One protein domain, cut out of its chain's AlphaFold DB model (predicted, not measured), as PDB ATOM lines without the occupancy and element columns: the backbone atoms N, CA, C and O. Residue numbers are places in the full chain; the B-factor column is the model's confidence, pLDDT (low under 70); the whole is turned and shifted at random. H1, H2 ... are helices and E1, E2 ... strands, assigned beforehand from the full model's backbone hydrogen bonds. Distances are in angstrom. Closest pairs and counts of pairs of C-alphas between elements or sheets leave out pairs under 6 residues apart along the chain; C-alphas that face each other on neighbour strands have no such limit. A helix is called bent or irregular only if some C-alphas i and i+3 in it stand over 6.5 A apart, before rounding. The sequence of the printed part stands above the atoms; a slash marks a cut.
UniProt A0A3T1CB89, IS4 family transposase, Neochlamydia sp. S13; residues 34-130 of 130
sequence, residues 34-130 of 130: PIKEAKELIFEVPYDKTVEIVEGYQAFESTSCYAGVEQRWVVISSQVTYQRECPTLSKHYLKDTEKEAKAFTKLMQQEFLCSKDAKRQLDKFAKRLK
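Overview. This is residues 34 to 130 of the 130 residues of the protein "IS4 family transposase" of Neochlamydia sp. S13 (UniProt A0A3T1CB89). A small head of three strands and one short helix stands at one end of a long helical shaft, H2, and beyond the shaft's other end the chain folds back as H3 beside it. In the head, E1, E2 and E3 form one sheet with H1 over one face, while residues 82 to 95 of H2 stand free. The printed part has 97 residues with three named helices and three named strands, in the order H1 E1 E2 E3 H2 H3; the sheet, order E1 - E2 - E3, is antiparallel, and the class is mixed, helices and strands. The whole is extended, with a radius of gyration of the C-alphas of 22.1 A and spans of 64 by 34 by 20 A.

Arrangement. Start with H1, residues 36 to 44, which is on the sheet of E1, residues 51 to 54, E2, residues 57 to 64, and E3, residues 71 to 78, at a height over the sheet of 9.3 A. It lies over E3, slantwise to the strands at 48 degrees on the local plane; their closest C-alphas, those of Ile 42 and Val 75, are 7.0 A apart. The strands form a meander, each the antiparallel neighbour of the one before. Within hydrogen-bond range you find N 51 and O 59, 2.8 A, in the hairpin E1 and E2, and N 60 and O 75, 2.9 A, in the hairpin E2 and E3. H2, residues 79 to 108, has a kink of 29 degrees near residue 86 and is only just irregular: C-alphas 84 and 87 are 6.6 A apart. H3, residues 115 to 126, is close to H2 but not clearly touching, at a shallow tilt of 14 degrees, opposite ways; their closest C-alphas, those of Leu 107 and Leu 122, are 7.7 A apart. Every O i to N i+4 pair is within hydrogen-bond range in H1 and H3, and 24 of 26 are in H2.

Along the chain. Find C-alpha 36 at (43.794, -50.502, 21.701), where H1 begins. E2 and E3 measure 22.2 A and 22.5 A from first to last C-alpha. From C-alpha 79 at (28.005, -32.545, 27.243), H2 runs 42.4 A; H3, 16.4 A long, ends at C-alpha 126, (41.610, -42.511, -5.060).

Size, cuts and confidence. The two C-alphas farthest apart, those of Val 54 and Leu 113, are 65.0 A apart. The printed part has no cut, and no link is long. Its mean pLDDT is 90.2, and residue 130, the chain's last, is under 70.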
ATOM      1  N   PRO A  34      46.425 -44.233  23.171       82.88
ATOM      2  CA  PRO A  34      46.965 -45.245  22.261       82.88
ATOM      3  C   PRO A  34      46.621 -46.703  22.594       82.88
ATOM      4  O   PRO A  34      46.785 -47.541  21.710       82.88
ATOM      5  N   ILE A  35      46.157 -47.016  23.810       87.94
ATOM      6  CA  ILE A  35      45.784 -48.385  24.195       87.94
ATOM      7  C   ILE A  35      44.608 -48.847  23.335       87.94
ATOM      8  O   ILE A  35      43.571 -48.184  23.279       87.94
ATOM      9  N   LYS A  36      44.774 -49.984  22.659       89.25
ATOM     10  CA  LYS A  36      43.794 -50.502  21.701       89.25
ATOM     11  C   LYS A  36      42.449 -50.767  22.378       89.25
ATOM     12  O   LYS A  36      41.439 -50.238  21.930       89.25
ATOM     13  N   GLU A  37      42.467 -51.478  23.496       89.81
ATOM     14  CA  GLU A  37      41.286 -51.836  24.279       89.81
ATOM     15  C   GLU A  37      40.567 -50.590  24.817       89.81
ATOM     16  O   GLU A  37      39.346 -50.555  24.913       89.81
ATOM     17  N   ALA A  38      41.317 -49.531  25.141       89.25
ATOM     18  CA  ALA A  38      40.746 -48.262  25.583       89.25
ATOM     19  C   ALA A  38      40.010 -47.549  24.444       89.25
ATOM     20  O   ALA A  38      38.938 -46.987  24.655       89.25
ATOM     21  N   LYS A  39      40.576 -47.574  23.228       89.81
ATOM     22  CA  LYS A  39      39.915 -47.029  22.036       89.81
ATOM     23  C   LYS A  39      38.650 -47.808  21.716       89.81
ATOM     24  O   LYS A  39      37.617 -47.185  21.507       89.81
ATOM     25  N   GLU A  40      38.741 -49.134  21.686       90.56
ATOM     26  CA  GLU A  40      37.599 -50.019  21.436       90.56
ATOM     27  C   GLU A  40      36.484 -49.740  22.443       90.56
ATOM     28  O   GLU A  40      35.367 -49.451  22.029       90.56
ATOM     29  N   LEU A  41      36.817 -49.647  23.736       90.25
ATOM     30  CA  LEU A  41      35.853 -49.275  24.766       90.25
ATOM     31  C   LEU A  41      35.157 -47.944  24.452       90.25
ATOM     32  O   LEU A  41      33.936 -47.887  24.497       90.25
ATOM     33  N   ILE A  42      35.902 -46.887  24.105       88.81
ATOM     34  CA  ILE A  42      35.324 -45.569  23.782       88.81
ATOM     35  C   ILE A  42      34.356 -45.643  22.591       88.81
ATOM     36  O   ILE A  42      33.334 -44.960  22.608       88.81
ATOM     37  N   PHE A  43      34.661 -46.443  21.565       86.38
ATOM     38  CA  PHE A  43      33.790 -46.607  20.394       86.38
ATOM     39  C   PHE A  43      32.563 -47.478  20.674       86.38
ATOM     40  O   PHE A  43      31.518 -47.270  20.060       86.38
ATOM     41  N   GLU A  44      32.693 -48.450  21.571       87.44
ATOM     42  CA  GLU A  44      31.638 -49.408  21.882       87.44
ATOM     43  C   GLU A  44      30.691 -48.935  22.984       87.44
ATOM     44  O   GLU A  44      29.605 -49.505  23.092       87.44
ATOM     45  N   VAL A  45      31.057 -47.917  23.785       86.06
ATOM     46  CA  VAL A  45      30.181 -47.371  24.838       86.06
ATOM     47  C   VAL A  45      28.871 -46.901  24.209       86.06
ATOM     48  O   VAL A  45      28.848 -45.881  23.510       86.06
ATOM     49  N   PRO A  46      27.750 -47.586  24.477       76.94
ATOM     50  CA  PRO A  46      26.481 -47.162  23.941       76.94
ATOM     51  C   PRO A  46      25.907 -46.092  24.877       76.94
ATOM     52  O   PRO A  46      25.971 -46.195  26.106       76.94
ATOM     53  N   TYR A  47      25.399 -45.016  24.280       73.44
ATOM     54  CA  TYR A  47      24.972 -43.816  25.005       73.44
ATOM     55  C   TYR A  47      23.911 -44.116  26.078       73.44
ATOM     56  O   TYR A  47      23.930 -43.538  27.164       73.44
ATOM     57  N   ASP A  48      23.031 -45.077  25.797       82.00
ATOM     58  CA  ASP A  48      21.948 -45.546  26.663       82.00
ATOM     59  C   ASP A  48      22.418 -46.327  27.902       82.00
ATOM     60  O   ASP A  48      21.651 -46.470  28.851       82.00
ATOM     61  N   LYS A  49      23.667 -46.812  27.928       86.69
ATOM     62  CA  LYS A  49      24.253 -47.489  29.101       86.69
ATOM     63  C   LYS A  49      25.080 -46.561  29.985       86.69
ATOM     64  O   LYS A  49      25.666 -47.021  30.965       86.69
ATOM     65  N   THR A  50      25.161 -45.280  29.643       91.06
ATOM     66  CA  THR A  50      25.827 -44.295  30.492       91.06
ATOM     67  C   THR A  50      24.899 -43.838  31.616       91.06
ATOM     68  O   THR A  50      23.681 -43.782  31.454       91.06
ATOM     69  N   VAL A  51      25.475 -43.505  32.768       93.19
ATOM     70  CA  VAL A  51      24.748 -42.940  33.910       93.19
ATOM     71  C   VAL A  51      25.181 -41.501  34.134       93.19
ATOM     72  O   VAL A  51      26.366 -41.183  34.040       93.19
ATOM     73  N   GLU A  52      24.232 -40.616  34.423       93.88
ATOM     74  CA  GLU A  52      24.555 -39.249  34.820       93.88
ATOM     75  C   GLU A  52      25.191 -39.259  36.216       93.88
ATOM     76  O   GLU A  52      24.632 -39.815  37.162       93.88
ATOM     77  N   ILE A  53      26.388 -38.680  36.329       94.94
ATOM     78  CA  ILE A  53      27.145 -38.617  37.593       94.94
ATOM     79  C   ILE A  53      27.068 -37.233  38.243       94.94
ATOM     80  O   ILE A  53      27.165 -37.107  39.461       94.94
ATOM     81  N   VAL A  54      26.902 -36.198  37.425       94.19
ATOM     82  CA  VAL A  54      26.633 -34.807  37.793       94.19
ATOM     83  C   VAL A  54      26.084 -34.116  36.545       94.19
ATOM     84  O   VAL A  54      26.330 -34.588  35.436       94.19
ATOM     85  N   GLU A  55      25.361 -33.010  36.718       93.56
ATOM     86  CA  GLU A  55      24.748 -32.257  35.621       93.56
ATOM     87  C   GLU A  55      25.718 -32.052  34.443       93.56
ATOM     88  O   GLU A  55      26.799 -31.467  34.581       93.56
ATOM     89  N   GLY A  56      25.335 -32.570  33.273       91.94
ATOM     90  CA  GLY A  56      26.114 -32.454  32.036       91.94
ATOM     91  C   GLY A  56      27.308 -33.412  31.912       91.94
ATOM     92  O   GLY A  56      28.084 -33.285  30.953       91.94
ATOM     93  N   TYR A  57      27.462 -34.369  32.834       93.50
ATOM     94  CA  TYR A  57      28.476 -35.423  32.789       93.50
ATOM     95  C   TYR A  57      27.865 -36.814  32.922       93.50
ATOM     96  O   TYR A  57      27.141 -37.126  33.868       93.50
ATOM     97  N   GLN A  58      28.256 -37.688  32.003       93.50
ATOM     98  CA  GLN A  58      27.852 -39.086  31.978       93.50
ATOM     99  C   GLN A  58      29.063 -39.998  32.135       93.50
ATOM    100  O   GLN A  58      30.158 -39.667  31.676       93.50
ATOM    101  N   ALA A  59      28.864 -41.151  32.768       94.25
ATOM    102  CA  ALA A  59      29.894 -42.153  32.971       94.25
ATOM    103  C   ALA A  59      29.450 -43.536  32.490       94.25
ATOM    104  O   ALA A  59      28.289 -43.913  32.629       94.25
ATOM    105  N   PHE A  60      30.399 -44.310  31.975       94.19
ATOM    106  CA  PHE A  60      30.242 -45.736  31.713       94.19
ATOM    107  C   PHE A  60      31.367 -46.500  32.398       94.19
ATOM    108  O   PHE A  60      32.541 -46.185  32.198       94.19
ATOM    109  N   GLU A  61      31.008 -47.495  33.205       93.88
ATOM    110  CA  GLU A  61      31.959 -48.359  33.896       93.88
ATOM    111  C   GLU A  61      32.155 -49.668  33.123       93.88
ATOM    112  O   GLU A  61      31.196 -50.289  32.672       93.88
ATOM    113  N   SER A  62      33.407 -50.105  33.004       92.62
ATOM    114  CA  SER A  62      33.783 -51.408  32.462       92.62
ATOM    115  C   SER A  62      34.919 -52.019  33.278       92.62
ATOM    116  O   SER A  62      35.685 -51.320  33.940       92.62
ATOM    117  N   THR A  63      35.050 -53.339  33.230       93.69
ATOM    118  CA  THR A  63      36.162 -54.065  33.851       93.69
ATOM    119  C   THR A  63      37.229 -54.392  32.817       93.69
ATOM    120  O   THR A  63      36.911 -54.774  31.693       93.69
ATOM    121  N   SER A  64      38.498 -54.315  33.208       91.94
ATOM    122  CA  SER A  64      39.641 -54.649  32.359       91.94
ATOM    123  C   SER A  64      40.668 -55.472  33.130       91.94
ATOM    124  O   SER A  64      40.825 -55.310  34.336       91.94
ATOM    125  N   CYS A  65      41.395 -56.338  32.425       93.25
ATOM    126  CA  CYS A  65      42.555 -57.063  32.953       93.25
ATOM    127  C   CYS A  65      43.852 -56.634  32.240       93.25
ATOM    128  O   CYS A  65      44.795 -57.413  32.074       93.25
ATOM    129  N   TYR A  66      43.902 -55.385  31.763       91.62
ATOM    130  CA  TYR A  66      45.085 -54.843  31.098       91.62
ATOM    131  C   TYR A  66      46.332 -54.985  31.986       91.62
ATOM    132  O   TYR A  66      46.269 -54.822  33.204       91.62
ATOM    133  N   ALA A  67      47.475 -55.317  31.384       90.81
ATOM    134  CA  ALA A  67      48.720 -55.628  32.098       90.81
ATOM    135  C   ALA A  67      48.643 -56.822  33.080       90.81
ATOM    136  O   ALA A  67      49.541 -56.982  33.913       90.81
ATOM    137  N   GLY A  68      47.593 -57.653  33.015       91.56
ATOM    138  CA  GLY A  68      47.337 -58.717  33.995       91.56
ATOM    139  C   GLY A  68      46.888 -58.183  35.361       91.56
ATOM    140  O   GLY A  68      47.036 -58.871  36.379       91.56
ATOM    141  N   VAL A  69      46.394 -56.943  35.404       92.94
ATOM    142  CA  VAL A  69      45.903 -56.268  36.608       92.94
ATOM    143  C   VAL A  69      44.414 -56.014  36.431       92.94
ATOM    144  O   VAL A  69      44.017 -55.332  35.487       92.94
ATOM    145  N   GLU A  70      43.606 -56.558  37.340       93.75
ATOM    146  CA  GLU A  70      42.168 -56.295  37.387       93.75
ATOM    147  C   GLU A  70      41.922 -54.827  37.721       93.75
ATOM    148  O   GLU A  70      42.453 -54.285  38.694       93.75
ATOM    149  N   GLN A  71      41.153 -54.169  36.866       93.06
ATOM    150  CA  GLN A  71      40.958 -52.732  36.871       93.06
ATOM    151  C   GLN A  71      39.514 -52.396  36.540       93.06
ATOM    152  O   GLN A  71      38.861 -53.058  35.734       93.06
ATOM    153  N   ARG A  72      39.054 -51.294  37.123       94.75
ATOM    154  CA  ARG A  72      37.828 -50.620  36.723       94.75
ATOM    155  C   ARG A  72      38.186 -49.464  35.803       94.75
ATOM    156  O   ARG A  72      38.947 -48.579  36.189       94.75
ATOM    157  N   TRP A  73      37.649 -49.479  34.596       93.94
ATOM    158  CA  TRP A  73      37.751 -48.389  33.637       93.94
ATOM    159  C   TRP A  73      36.458 -47.589  33.648       93.94
ATOM    160  O   TRP A  73      35.369 -48.156  33.684       93.94
ATOM    161  N   VAL A  74      36.588 -46.264  33.624       93.62
ATOM    162  CA  VAL A  74      35.449 -45.347  33.599       93.62
ATOM    163  C   VAL A  74      35.623 -44.397  32.425       93.62
ATOM    164  O   VAL A  74      36.584 -43.626  32.375       93.62
ATOM    165  N   VAL A  75      34.696 -44.457  31.475       92.38
ATOM    166  CA  VAL A  75      34.602 -43.492  30.379       92.38
ATOM    167  C   VAL A  75      33.733 -42.341  30.856       92.38
ATOM    168  O   VAL A  75      32.601 -42.573  31.263       92.38
ATOM    169  N   ILE A  76      34.261 -41.118  30.820       91.81
ATOM    170  CA  ILE A  76      33.543 -39.907  31.235       91.81
ATOM    171  C   ILE A  76      33.289 -39.039  30.005       91.81
ATOM    172  O   ILE A  76      34.232 -38.621  29.329       91.81
ATOM    173  N   SER A  77      32.021 -38.730  29.762       89.62
ATOM    174  CA  SER A  77      31.554 -37.891  28.662       89.62
ATOM    175  C   SER A  77      31.033 -36.564  29.205       89.62
ATOM    176  O   SER A  77      30.216 -36.546  30.122       89.62
ATOM    177  N   SER A  78      31.490 -35.449  28.631       91.50
ATOM    178  CA  SER A  78      31.022 -34.103  28.986       91.50
ATOM    179  C   SER A  78      30.168 -33.523  27.866       91.50
ATOM    180  O   SER A  78      30.645 -33.337  26.742       91.50
ATOM    181  N   GLN A  79      28.924 -33.175  28.188       88.06
ATOM    182  CA  GLN A  79      28.005 -32.545  27.243       88.06
ATOM    183  C   GLN A  79      28.514 -31.168  26.798       88.06
ATOM    184  O   GLN A  79      28.415 -30.817  25.621       88.06
ATOM    185  N   VAL A  80      29.130 -30.413  27.713       86.69
ATOM    186  CA  VAL A  80      29.713 -29.095  27.424       86.69
ATOM    187  C   VAL A  80      30.855 -29.211  26.415       86.69
ATOM    188  O   VAL A  80      30.909 -28.443  25.454       86.69
ATOM    189  N   THR A  81      31.759 -30.177  26.603       84.06
ATOM    190  CA  THR A  81      32.857 -30.419  25.654       84.06
ATOM    191  C   THR A  81      32.312 -30.850  24.296       84.06
ATOM    192  O   THR A  81      32.696 -30.277  23.277       84.06
ATOM    193  N   TYR A  82      31.340 -31.766  24.278       85.75
ATOM    194  CA  TYR A  82      30.694 -32.214  23.046       85.75
ATOM    195  C   TYR A  82      30.074 -31.051  22.253       85.75
ATOM    196  O   TYR A  82      30.340 -30.899  21.061       85.75
ATOM    197  N   GLN A  83      29.303 -30.181  22.910       87.19
ATOM    198  CA  GLN A  83      28.661 -29.029  22.264       87.19
ATOM    199  C   GLN A  83      29.669 -28.016  21.703       87.19
ATOM    200  O   GLN A  83      29.397 -27.380  20.684       87.19
ATOM    201  N   ARG A  84      30.835 -27.863  22.341       86.88
ATOM    202  CA  ARG A  84      31.906 -26.970  21.870       86.88
ATOM    203  C   ARG A  84      32.669 -27.555  20.681       86.88
ATOM    204  O   ARG A  84      33.013 -26.827  19.747       86.88
ATOM    205  N   GLU A  85      32.942 -28.855  20.707       87.00
ATOM    206  CA  GLU A  85      33.780 -29.520  19.705       87.00
ATOM    207  C   GLU A  85      33.000 -29.924  18.452       87.00
ATOM    208  O   GLU A  85      33.518 -29.782  17.343       87.00
ATOM    209  N   CYS A  86      31.742 -30.352  18.594       88.00
ATOM    210  CA  CYS A  86      30.925 -30.855  17.489       88.00
ATOM    211  C   CYS A  86      30.805 -29.867  16.303       88.00
ATOM    212  O   CYS A  86      31.042 -30.279  15.161       88.00
ATOM    213  N   PRO A  87      30.553 -28.554  16.507       90.50
ATOM    214  CA  PRO A  87      30.515 -27.594  15.403       90.50
ATOM    215  C   PRO A  87      31.872 -27.426  14.714       90.50
ATOM    216  O   PRO A  87      31.937 -27.256  13.496       90.50
ATOM    217  N   THR A  88      32.959 -27.460  15.483       90.12
ATOM    218  CA  THR A  88      34.325 -27.319  14.965       90.12
ATOM    219  C   THR A  88      34.688 -28.529  14.114       90.12
ATOM    220  O   THR A  88      35.096 -28.363  12.964       90.12
ATOM    221  N   LEU A  89      34.441 -29.737  14.626       87.75
ATOM    222  CA  LEU A  89      34.631 -30.991  13.898       87.75
ATOM    223  C   LEU A  89      33.815 -31.007  12.604       87.75
ATOM    224  O   LEU A  89      34.379 -31.210  11.532       87.75
ATOM    225  N   SER A  90      32.521 -30.694  12.682       90.25
ATOM    226  CA  SER A  90      31.628 -30.658  11.515       90.25
ATOM    227  C   SER A  90      32.134 -29.700  10.432       90.25
ATOM    228  O   SER A  90      32.151 -30.044   9.251       90.25
ATOM    229  N   LYS A  91      32.615 -28.511  10.820       92.62
ATOM    230  CA  LYS A  91      33.214 -27.542   9.887       92.62
ATOM    231  C   LYS A  91      34.504 -28.060   9.254       92.62
ATOM    232  O   LYS A  91      34.752 -27.761   8.089       92.62
ATOM    233  N   HIS A  92      35.338 -28.778  10.002       90.19
ATOM    234  CA  HIS A  92      36.562 -29.372   9.465       90.19
ATOM    235  C   HIS A  92      36.251 -30.472   8.449       90.19
ATOM    236  O   HIS A  92      36.757 -30.391   7.331       90.19
ATOM    237  N   TYR A  93      35.352 -31.403   8.785       89.56
ATOM    238  CA  TYR A  93      34.897 -32.436   7.852       89.56
ATOM    239  C   TYR A  93      34.305 -31.825   6.586       89.56
ATOM    240  O   TYR A  93      34.738 -32.164   5.493       89.56
ATOM    241  N   LEU A  94      33.390 -30.857   6.716       93.00
ATOM    242  CA  LEU A  94      32.789 -30.204   5.554       93.00
ATOM    243  C   LEU A  94      33.845 -29.550   4.655       93.00
ATOM    244  O   LEU A  94      33.824 -29.736   3.443       93.00
ATOM    245  N   LYS A  95      34.800 -28.817   5.241       93.38
ATOM    246  CA  LYS A  95      35.881 -28.175   4.480       93.38
ATOM    247  C   LYS A  95      36.751 -29.182   3.741       93.38
ATOM    248  O   LYS A  95      37.177 -28.890   2.624       93.38
ATOM    249  N   ASP A  96      37.071 -30.313   4.358       89.56
ATOM    250  CA  ASP A  96      37.917 -31.319   3.725       89.56
ATOM    251  C   ASP A  96      37.147 -32.072   2.631       89.56
ATOM    252  O   ASP A  96      37.647 -32.153   1.507       89.56
ATOM    253  N   THR A  97      35.883 -32.434   2.870       90.75
ATOM    254  CA  THR A  97      34.993 -33.004   1.847       90.75
ATOM    255  C   THR A  97      34.800 -32.056   0.662       90.75
ATOM    256  O   THR A  97      34.867 -32.476  -0.492       90.75
ATOM    257  N   GLU A  98      34.610 -30.754   0.896       94.62
ATOM    258  CA  GLU A  98      34.493 -29.764  -0.183       94.62
ATOM    259  C   GLU A  98      35.774 -29.654  -1.019       94.62
ATOM    260  O   GLU A  98      35.705 -29.482  -2.242       94.62
ATOM    261  N   LYS A  99      36.956 -29.738  -0.391       92.38
ATOM    262  CA  LYS A  99      38.237 -29.741  -1.116       92.38
ATOM    263  C   LYS A  99      38.366 -30.988  -1.982       92.38
ATOM    264  O   LYS A  99      38.772 -30.871  -3.140       92.38
ATOM    265  N   GLU A 100      38.027 -32.152  -1.440       92.06
ATOM    266  CA  GLU A 100      38.064 -33.422  -2.168       92.06
ATOM    267  C   GLU A 100      37.077 -33.421  -3.336       92.06
ATOM    268  O   GLU A 100      37.466 -33.738  -4.461       92.06
ATOM    269  N   ALA A 101      35.848 -32.945  -3.116       92.94
ATOM    270  CA  ALA A 101      34.833 -32.803  -4.155       92.94
ATOM    271  C   ALA A 101      35.287 -31.858  -5.276       92.94
ATOM    272  O   ALA A 101      35.205 -32.207  -6.453       92.94
ATOM    273  N   LYS A 102      35.844 -30.685  -4.943       93.94
ATOM    274  CA  LYS A 102      36.393 -29.753  -5.948       93.94
ATOM    275  C   LYS A 102      37.543 -30.377  -6.738       93.94
ATOM    276  O   LYS A 102      37.619 -30.205  -7.955       93.94
ATOM    277  N   ALA A 103      38.433 -31.103  -6.064       92.12
ATOM    278  CA  ALA A 103      39.545 -31.781  -6.716       92.12
ATOM    279  C   ALA A 103      39.063 -32.914  -7.641       92.12
ATOM    280  O   ALA A 103      39.629 -33.091  -8.721       92.12
ATOM    281  N   PHE A 104      37.999 -33.623  -7.259       92.94
ATOM    282  CA  PHE A 104      37.360 -34.640  -8.090       92.94
ATOM    283  C   PHE A 104      36.670 -34.028  -9.311       92.94
ATOM    284  O   PHE A 104      36.913 -34.468 -10.431       92.94
ATOM    285  N   THR A 105      35.896 -32.953  -9.136       93.88
ATOM    286  CA  THR A 105      35.281 -32.224 -10.257       93.88
ATOM    287  C   THR A 105      36.328 -31.751 -11.260       93.88
ATOM    288  O   THR A 105      36.143 -31.916 -12.464       93.88
ATOM    289  N   LYS A 106      37.470 -31.242 -10.780       93.00
ATOM    290  CA  LYS A 106      38.588 -30.857 -11.649       93.00
ATOM    291  C   LYS A 106      39.159 -32.046 -12.429       93.00
ATOM    292  O   LYS A 106      39.500 -31.888 -13.596       93.00
ATOM    293  N   LEU A 107      39.263 -33.219 -11.802       91.88
ATOM    294  CA  LEU A 107      39.709 -34.440 -12.473       91.88
ATOM    295  C   LEU A 107      38.710 -34.890 -13.550       91.88
ATOM    296  O   LEU A 107      39.132 -35.279 -14.633       91.88
ATOM    297  N   MET A 108      37.405 -34.810 -13.275       89.94
ATOM    298  CA  MET A 108      36.363 -35.158 -14.250       89.94
ATOM    299  C   MET A 108      36.358 -34.236 -15.472       89.94
ATOM    300  O   MET A 108      36.038 -34.677 -16.569       89.94
ATOM    301  N   GLN A 109      36.694 -32.959 -15.280       91.75
ATOM    302  CA  GLN A 109      36.759 -31.961 -16.350       91.75
ATOM    303  C   GLN A 109      38.062 -32.021 -17.160       91.75
ATOM    304  O   GLN A 109      38.211 -31.285 -18.132       91.75
ATOM    305  N   GLN A 110      39.024 -32.853 -16.759       91.12
ATOM    306  CA  GLN A 110      40.299 -32.970 -17.450       91.12
ATOM    307  C   GLN A 110      40.158 -33.830 -18.710       91.12
ATOM    308  O   GLN A 110      39.630 -34.941 -18.669       91.12
ATOM    309  N   GLU A 111      40.690 -33.340 -19.826       90.69
ATOM    310  CA  GLU A 111      40.802 -34.130 -21.047       90.69
ATOM    311  C   GLU A 111      41.962 -35.125 -20.942       90.69
ATOM    312  O   GLU A 111      43.065 -34.796 -20.492       90.69
ATOM    313  N   PHE A 112      41.709 -36.357 -21.379       91.19
ATOM    314  CA  PHE A 112      42.699 -37.425 -21.408       91.19
ATOM    315  C   PHE A 112      42.860 -37.942 -22.828       91.19
ATOM    316  O   PHE A 112      41.884 -38.191 -23.530       91.19
ATOM    317  N   LEU A 113      44.109 -38.184 -23.219       84.31
ATOM    318  CA  LEU A 113      44.448 -38.690 -24.551       84.31
ATOM    319  C   LEU A 113      43.931 -40.120 -24.782       84.31
ATOM    320  O   LEU A 113      43.730 -40.531 -25.922       84.31
ATOM    321  N   CYS A 114      43.732 -40.900 -23.712       91.75
ATOM    322  CA  CYS A 114      43.129 -42.228 -23.790       91.75
ATOM    323  C   CYS A 114      42.503 -42.677 -22.458       91.75
ATOM    324  O   CYS A 114      42.857 -42.199 -21.379       91.75
ATOM    325  N   SER A 115      41.638 -43.693 -22.529       89.50
ATOM    326  CA  SER A 115      40.982 -44.297 -21.357       89.50
ATOM    327  C   SER A 115      41.970 -44.844 -20.309       89.50
ATOM    328  O   SER A 115      41.731 -44.724 -19.107       89.50
ATOM    329  N   LYS A 116      43.118 -45.397 -20.735       93.50
ATOM    330  CA  LYS A 116      44.144 -45.912 -19.807       93.50
ATOM    331  C   LYS A 116      44.760 -44.800 -18.952       93.50
ATOM    332  O   LYS A 116      45.027 -45.027 -17.774       93.50
ATOM    333  N   ASP A 117      44.977 -43.620 -19.531       90.81
ATOM    334  CA  ASP A 117      45.532 -42.472 -18.811       90.81
ATOM    335  C   ASP A 117      44.517 -41.902 -17.813       90.81
ATOM    336  O   ASP A 117      44.841 -41.739 -16.636       90.81
ATOM    337  N   ALA A 118      43.254 -41.753 -18.233       90.94
ATOM    338  CA  ALA A 118      42.158 -41.359 -17.346       90.94
ATOM    339  C   ALA A 118      42.058 -42.283 -16.119       90.94
ATOM    340  O   ALA A 118      42.041 -41.820 -14.975       90.94
ATOM    341  N   LYS A 119      42.086 -43.606 -16.340       92.75
ATOM    342  CA  LYS A 119      42.044 -44.600 -15.258       92.75
ATOM    343  C   LYS A 119      43.241 -44.481 -14.314       92.75
ATOM    344  O   LYS A 119      43.065 -44.480 -13.101       92.75
ATOM    345  N   ARG A 120      44.453 -44.298 -14.848       92.69
ATOM    346  CA  ARG A 120      45.663 -44.120 -14.029       92.69
ATOM    347  C   ARG A 120      45.574 -42.887 -13.125       92.69
ATOM    348  O   ARG A 120      46.066 -42.927 -11.997       92.69
ATOM    349  N   GLN A 121      45.003 -41.788 -13.614       91.69
ATOM    350  CA  GLN A 121      44.845 -40.566 -12.821       91.69
ATOM    351  C   GLN A 121      43.741 -40.708 -11.772       91.69
ATOM    352  O   GLN A 121      43.932 -40.261 -10.639       91.69
ATOM    353  N   LEU A 122      42.655 -41.413 -12.096       92.81
ATOM    354  CA  LEU A 122      41.630 -41.786 -11.122       92.81
ATOM    355  C   LEU A 122      42.202 -42.657  -9.995       92.81
ATOM    356  O   LEU A 122      42.002 -42.341  -8.826       92.81
ATOM    357  N   ASP A 123      42.989 -43.685 -10.321       93.31
ATOM    358  CA  ASP A 123      43.611 -44.564  -9.320       93.31
ATOM    359  C   ASP A 123      44.564 -43.790  -8.393       93.31
ATOM    360  O   ASP A 123      44.622 -44.031  -7.185       93.31
ATOM    361  N   LYS A 124      45.323 -42.830  -8.941       91.56
ATOM    362  CA  LYS A 124      46.173 -41.933  -8.143       91.56
ATOM    363  C   LYS A 124      45.353 -41.022  -7.236       91.56
ATOM    364  O   LYS A 124      45.761 -40.784  -6.102       91.56
ATOM    365  N   PHE A 125      44.238 -40.497  -7.738       92.19
ATOM    366  CA  PHE A 125      43.341 -39.651  -6.964       92.19
ATOM    367  C   PHE A 125      42.719 -40.430  -5.801       92.19
ATOM    368  O   PHE A 125      42.803 -39.971  -4.665       92.19
ATOM    369  N   ALA A 126      42.203 -41.633  -6.065       91.12
ATOM    370  CA  ALA A 126      41.610 -42.511  -5.060       91.12
ATOM    371  C   ALA A 126      42.589 -42.849  -3.925       91.12
ATOM    372  O   ALA A 126      42.212 -42.814  -2.760       91.12
ATOM    373  N   LYS A 127      43.872 -43.080  -4.237       91.50
ATOM    374  CA  LYS A 127      44.922 -43.320  -3.225       91.50
ATOM    375  C   LYS A 127      45.225 -42.118  -2.322       91.50
ATOM    376  O   LYS A 127      45.941 -42.281  -1.338       91.50
ATOM    377  N   ARG A 128      44.774 -40.914  -2.686       86.00
ATOM    378  CA  ARG A 128      45.032 -39.669  -1.947       86.00
ATOM    379  C   ARG A 128      43.847 -39.230  -1.081       86.00
ATOM    380  O   ARG A 128      44.045 -38.365  -0.232       86.00
ATOM    381  N   LEU A 129      42.655 -39.781  -1.315       82.94
ATOM    382  CA  LEU A 129      41.494 -39.561  -0.451       82.94
ATOM    383  C   LEU A 129      41.774 -40.170   0.928       82.94
ATOM    384  O   LEU A 129      42.418 -41.223   1.008       82.94
ATOM    385  N   LYS A 130      41.371 -39.465   1.986       60.81
ATOM    386  CA  LYS A 130      41.602 -39.872   3.378       60.81
ATOM    387  C   LYS A 130      40.388 -40.547   3.994       60.81
ATOM    388  O   LYS A 130      39.257 -40.153   3.651       60.81
TER     389      LYS A 130